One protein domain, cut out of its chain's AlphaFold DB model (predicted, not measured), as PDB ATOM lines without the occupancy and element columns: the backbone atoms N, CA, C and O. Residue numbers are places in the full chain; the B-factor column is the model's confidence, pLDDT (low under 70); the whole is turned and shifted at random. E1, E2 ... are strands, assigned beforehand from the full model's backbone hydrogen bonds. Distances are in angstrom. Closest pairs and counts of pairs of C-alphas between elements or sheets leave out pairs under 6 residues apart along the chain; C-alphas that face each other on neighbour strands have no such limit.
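Overview. This is residues 86 to 130 of the 166 residues of an uncharacterized protein of Francisella hispaniensis (UniProt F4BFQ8). With little regular structure, this is a small rounded body in which a sheet of three strands, E1 to E3, has a loosely placed hairpin, E4 and E5, over one face. Named strands hold 17 of the 45 printed residues, in the order E1 to E5 with no named helix: all strand. Both sheets are antiparallel, the first in the order E1, E2, E3. The whole is compact, radius of gyration of the C-alphas 8.9 A, spanning 23 by 19 by 18 A.

Arrangement. E1, residues 94 to 96, E2, 100 to 103, and E3, 106 to 109, form a meander, each strand the antiparallel neighbour of the one before. N 94 and O 102 are within hydrogen-bond range at 2.9 A, as are N 108 and O 101 at 2.8 A. E4, residues 111 to 113, forms a hairpin with E5, residues 119 to 121, with N 112 and O 120 2.9 A apart. The closest C-alphas of E2 and E4, Glu 100 and Ala 111, are 5.1 A apart. E1 and E5 are apart.

Along the chain. E1 begins at C-alpha 94 (4.536, 16.376, 5.435). E2 is 10.1 A long and E3 9.9 A. E5 ends at C-alpha 121 (3.963, 5.235, -3.639).

Size, cuts and confidence. The C-alphas of Gly 105 and Ser 124 are the two farthest apart, 23.3 A. The printed part has no cut, the four links are tight, and no printed residue is under 70 in pLDDT.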
ATOM      1  N   SER A  86      -0.475  16.378  -9.329       89.31
ATOM      2  CA  SER A  86       0.453  15.829  -8.336       89.31
ATOM      3  C   SER A  86       0.254  16.503  -6.969       89.31
ATOM      4  O   SER A  86      -0.051  17.704  -6.897       89.31
ATOM      5  N   TYR A  87       0.382  15.733  -5.889       90.44
ATOM      6  CA  TYR A  87       0.010  16.186  -4.547       90.44
ATOM      7  C   TYR A  87       0.804  17.410  -4.069       90.44
ATOM      8  O   TYR A  87       0.231  18.285  -3.425       90.44
ATOM      9  N   GLU A  88       2.071  17.558  -4.452       85.62
ATOM     10  CA  GLU A  88       2.925  18.698  -4.087       85.62
ATOM     11  C   GLU A  88       2.358  20.057  -4.531       85.62
ATOM     12  O   GLU A  88       2.667  21.099  -3.952       85.62
ATOM     13  N   TYR A  89       1.473  20.069  -5.533       87.06
ATOM     14  CA  TYR A  89       0.807  21.292  -5.973       87.06
ATOM     15  C   TYR A  89      -0.377  21.695  -5.096       87.06
ATOM     16  O   TYR A  89      -0.836  22.831  -5.209       87.06
ATOM     17  N   LEU A  90      -0.890  20.796  -4.255       87.81
ATOM     18  CA  LEU A  90      -2.008  21.075  -3.352       87.81
ATOM     19  C   LEU A  90      -1.557  21.798  -2.079       87.81
ATOM     20  O   LEU A  90      -2.335  22.545  -1.486       87.81
ATOM     21  N   GLY A  91      -0.307  21.588  -1.669       87.62
ATOM     22  CA  GLY A  91       0.306  22.174  -0.483       87.62
ATOM     23  C   GLY A  91       1.641  21.503  -0.168       87.62
ATOM     24  O   GLY A  91       2.016  20.530  -0.815       87.62
ATOM     25  N   LYS A  92       2.356  22.010   0.843       91.25
ATOM     26  CA  LYS A  92       3.613  21.396   1.289       91.25
ATOM     27  C   LYS A  92       3.314  20.014   1.893       91.25
ATOM     28  O   LYS A  92       2.564  19.966   2.874       91.25
ATOM     29  N   PRO A  93       3.858  18.919   1.338       93.88
ATOM     30  CA  PRO A  93       3.661  17.601   1.911       93.88
ATOM     31  C   PRO A  93       4.428  17.481   3.231       93.88
ATOM     32  O   PRO A  93       5.485  18.090   3.413       93.88
ATOM     33  N   ARG A  94       3.880  16.709   4.168       94.75
ATOM     34  CA  ARG A  94       4.536  16.376   5.435       94.75
ATOM     35  C   ARG A  94       4.492  14.869   5.646       94.75
ATOM     36  O   ARG A  94       3.413  14.283   5.596       94.75
ATOM     37  N   GLN A  95       5.657  14.280   5.895       95.19
ATOM     38  CA  GLN A  95       5.775  12.868   6.232       95.19
ATOM     39  C   GLN A  95       5.159  12.630   7.614       95.19
ATOM     40  O   GLN A  95       5.388  13.402   8.551       95.19
ATOM     41  N   LEU A  96       4.356  11.584   7.715       93.50
ATOM     42  CA  LEU A  96       3.835  11.020   8.950       93.50
ATOM     43  C   LEU A  96       4.511   9.657   9.208       93.50
ATOM     44  O   LEU A  96       5.158   9.120   8.302       93.50
ATOM     45  N   PRO A  97       4.395   9.109  10.433       90.75
ATOM     46  CA  PRO A  97       4.762   7.720  10.713       90.75
ATOM     47  C   PRO A  97       4.011   6.725   9.811       90.75
ATOM     48  O   PRO A  97       3.011   7.088   9.195       90.75
ATOM     49  N   ASP A  98       4.487   5.478   9.771       89.19
ATOM     50  CA  ASP A  98       3.831   4.345   9.094       89.19
ATOM     51  C   ASP A  98       3.623   4.517   7.579       89.19
ATOM     52  O   ASP A  98       2.591   4.133   7.035       89.19
ATOM     53  N   ASP A  99       4.613   5.090   6.888       90.44
ATOM     54  CA  ASP A  99       4.575   5.294   5.434       90.44
ATOM     55  C   ASP A  99       3.345   6.080   4.972       90.44
ATOM     56  O   ASP A  99       2.641   5.725   4.023       90.44
ATOM     57  N   GLU A 100       3.071   7.182   5.660       94.12
ATOM     58  CA  GLU A 100       1.975   8.066   5.312       94.12
ATOM     59  C   GLU A 100       2.445   9.487   5.031       94.12
ATOM     60  O   GLU A 100       3.360  10.023   5.656       94.12
ATOM     61  N   VAL A 101       1.744  10.157   4.123       94.81
ATOM     62  CA  VAL A 101       1.983  11.563   3.808       94.81
ATOM     63  C   VAL A 101       0.691  12.338   3.968       94.81
ATOM     64  O   VAL A 101      -0.365  11.927   3.491       94.81
ATOM     65  N   ILE A 102       0.772  13.496   4.622       94.06
ATOM     66  CA  ILE A 102      -0.338  14.443   4.685       94.06
ATOM     67  C   ILE A 102      -0.069  15.653   3.796       94.06
ATOM     68  O   ILE A 102       0.986  16.286   3.877       94.06
ATOM     69  N   VAL A 103      -1.053  16.003   2.969       92.62
ATOM     70  CA  VAL A 103      -1.008  17.172   2.087       92.62
ATOM     71  C   VAL A 103      -2.327  17.921   2.170       92.62
ATOM     72  O   VAL A 103      -3.368  17.394   1.798       92.62
ATOM     73  N   LYS A 104      -2.303  19.167   2.660       87.00
ATOM     74  CA  LYS A 104      -3.512  20.008   2.800       87.00
ATOM     75  C   LYS A 104      -4.673  19.279   3.519       87.00
ATOM     76  O   LYS A 104      -5.828  19.390   3.125       87.00
ATOM     77  N   GLY A 105      -4.358  18.503   4.559       85.75
ATOM     78  CA  GLY A 105      -5.339  17.720   5.322       85.75
ATOM     79  C   GLY A 105      -5.741  16.378   4.695       85.75
ATOM     80  O   GLY A 105      -6.395  15.585   5.363       85.75
ATOM     81  N   LEU A 106      -5.326  16.089   3.458       88.62
ATOM     82  CA  LEU A 106      -5.513  14.784   2.823       88.62
ATOM     83  C   LEU A 106      -4.422  13.831   3.300       88.62
ATOM     84  O   LEU A 106      -3.239  14.126   3.135       88.62
ATOM     85  N   ARG A 107      -4.822  12.705   3.889       92.56
ATOM     86  CA  ARG A 107      -3.924  11.639   4.341       92.56
ATOM     87  C   ARG A 107      -3.796  10.594   3.238       92.56
ATOM     88  O   ARG A 107      -4.805  10.112   2.732       92.56
ATOM     89  N   ILE A 108      -2.565  10.280   2.864       93.31
ATOM     90  CA  ILE A 108      -2.213   9.360   1.784       93.31
ATOM     91  C   ILE A 108      -1.411   8.233   2.424       93.31
ATOM     92  O   ILE A 108      -0.358   8.490   3.003       93.31
ATOM     93  N   THR A 109      -1.927   7.010   2.357       93.81
ATOM     94  CA  THR A 109      -1.283   5.824   2.932       93.81
ATOM     95  C   THR A 109      -0.345   5.161   1.931       93.81
ATOM     96  O   THR A 109      -0.509   5.318   0.719       93.81
ATOM     97  N   ASN A 110       0.628   4.400   2.439       94.50
ATOM     98  CA  ASN A 110       1.659   3.730   1.641       94.50
ATOM     99  C   ASN A 110       2.400   4.703   0.712       94.50
ATOM    100  O   ASN A 110       2.604   4.433  -0.480       94.50
ATOM    101  N   ALA A 111       2.755   5.865   1.255       95.25
ATOM    102  CA  ALA A 111       3.389   6.953   0.545       95.25
ATOM    103  C   ALA A 111       4.566   7.548   1.319       95.25
ATOM    104  O   ALA A 111       4.585   7.595   2.549       95.25
ATOM    105  N   TYR A 112       5.529   8.078   0.573       95.06
ATOM    106  CA  TYR A 112       6.681   8.773   1.128       95.06
ATOM    107  C   TYR A 112       7.006  10.039   0.323       95.06
ATOM    108  O   TYR A 112       6.555  10.202  -0.816       95.06
ATOM    109  N   ILE A 113       7.749  10.965   0.930       95.56
ATOM    110  CA  ILE A 113       8.238  12.186   0.274       95.56
ATOM    111  C   ILE A 113       9.662  11.947  -0.233       95.56
ATOM    112  O   ILE A 113      10.550  11.632   0.558       95.56
ATOM    113  N   ASP A 114       9.888  12.117  -1.538       94.12
ATOM    114  CA  ASP A 114      11.227  12.006  -2.129       94.12
ATOM    115  C   ASP A 114      12.088  13.271  -1.914       94.12
ATOM    116  O   ASP A 114      11.640  14.292  -1.384       94.12
ATOM    117  N   SER A 115      13.347  13.220  -2.358       92.88
ATOM    118  CA  SER A 115      14.288  14.350  -2.290       92.88
ATOM    119  C   SER A 115      13.827  15.602  -3.048       92.88
ATOM    120  O   SER A 115      14.270  16.705  -2.730       92.88
ATOM    121  N   ASP A 116      12.924  15.449  -4.020       91.81
ATOM    122  CA  ASP A 116      12.343  16.540  -4.807       91.81
ATOM    123  C   ASP A 116      11.060  17.106  -4.162       91.81
ATOM    124  O   ASP A 116      10.403  17.973  -4.745       91.81
ATOM    125  N   ASN A 117      10.683  16.648  -2.963       91.31
ATOM    126  CA  ASN A 117       9.396  16.915  -2.313       91.31
ATOM    127  C   ASN A 117       8.168  16.394  -3.084       91.31
ATOM    128  O   ASN A 117       7.064  16.923  -2.914       91.31
ATOM    129  N   LYS A 118       8.322  15.365  -3.919       93.50
ATOM    130  CA  LYS A 118       7.196  14.683  -4.569       93.50
ATOM    131  C   LYS A 118       6.669  13.584  -3.660       93.50
ATOM    132  O   LYS A 118       7.427  12.910  -2.969       93.50
ATOM    133  N   VAL A 119       5.355  13.387  -3.690       94.06
ATOM    134  CA  VAL A 119       4.707  12.286  -2.970       94.06
ATOM    135  C   VAL A 119       4.724  11.049  -3.859       94.06
ATOM    136  O   VAL A 119       4.190  11.091  -4.969       94.06
ATOM    137  N   ARG A 120       5.326   9.956  -3.390       95.38
ATOM    138  CA  ARG A 120       5.468   8.697  -4.134       95.38
ATOM    139  C   ARG A 120       4.835   7.528  -3.407       95.38
ATOM    140  O   ARG A 120       4.722   7.545  -2.190       95.38
ATOM    141  N   SER A 121       4.438   6.514  -4.168       94.62
ATOM    142  CA  SER A 121       3.963   5.235  -3.639       94.62
ATOM    143  C   SER A 121       5.133   4.394  -3.133       94.62
ATOM    144  O   SER A 121       6.108   4.220  -3.858       94.62
ATOM    145  N   VAL A 122       4.999   3.789  -1.952       92.69
ATOM    146  CA  VAL A 122       5.991   2.834  -1.421       92.69
ATOM    147  C   VAL A 122       6.093   1.579  -2.291       92.69
ATOM    148  O   VAL A 122       7.181   1.052  -2.492       92.69
ATOM    149  N   PHE A 123       4.978   1.113  -2.858       92.25
ATOM    150  CA  PHE A 123       4.951  -0.144  -3.613       92.25
ATOM    151  C   PHE A 123       5.490  -0.030  -5.038       92.25
ATOM    152  O   PHE A 123       6.049  -0.987  -5.561       92.25
ATOM    153  N   SER A 124       5.252   1.106  -5.696       91.94
ATOM    154  CA  SER A 124       5.522   1.259  -7.134       91.94
ATOM    155  C   SER A 124       6.550   2.329  -7.465       91.94
ATOM    156  O   SER A 124       6.887   2.492  -8.632       91.94
ATOM    157  N   ASP A 125       6.989   3.097  -6.469       88.12
ATOM    158  CA  ASP A 125       7.862   4.262  -6.620       88.12
ATOM    159  C   ASP A 125       7.327   5.367  -7.561       88.12
ATOM    160  O   ASP A 125       7.998   6.353  -7.868       88.12
ATOM    161  N   ASN A 126       6.075   5.258  -8.011       93.56
ATOM    162  CA  ASN A 126       5.458   6.246  -8.886       93.56
ATOM    163  C   ASN A 126       5.025   7.489  -8.110       93.56
ATOM    164  O   ASN A 126       4.553   7.401  -6.974       93.56
ATOM    165  N   VAL A 127       5.107   8.648  -8.770       92.44
ATOM    166  CA  VAL A 127       4.549   9.904  -8.253       92.44
ATOM    167  C   VAL A 127       3.035   9.771  -8.149       92.44
ATOM    168  O   VAL A 127       2.343   9.565  -9.150       92.44
ATOM    169  N   LEU A 128       2.527   9.907  -6.928       92.44
ATOM    170  CA  LEU A 128       1.106   9.872  -6.646       92.44
ATOM    171  C   LEU A 128       0.448  11.174  -7.090       92.44
ATOM    172  O   LEU A 128       0.993  12.275  -6.953       92.44
ATOM    173  N   LYS A 129      -0.765  11.036  -7.613       91.81
ATOM    174  CA  LYS A 129      -1.553  12.151  -8.115       91.81
ATOM    175  C   LYS A 129      -2.906  12.172  -7.430       91.81
ATOM    176  O   LYS A 129      -3.473  11.133  -7.113       91.81
ATOM    177  N   PHE A 130      -3.407  13.376  -7.215       89.12
ATOM    178  CA  PHE A 130      -4.747  13.627  -6.732       89.12
ATOM    179  C   PHE A 130      -5.760  13.175  -7.777       89.12
ATOM    180  O   PHE A 130      -5.730  13.617  -8.930       89.12
TER     181      PHE A 130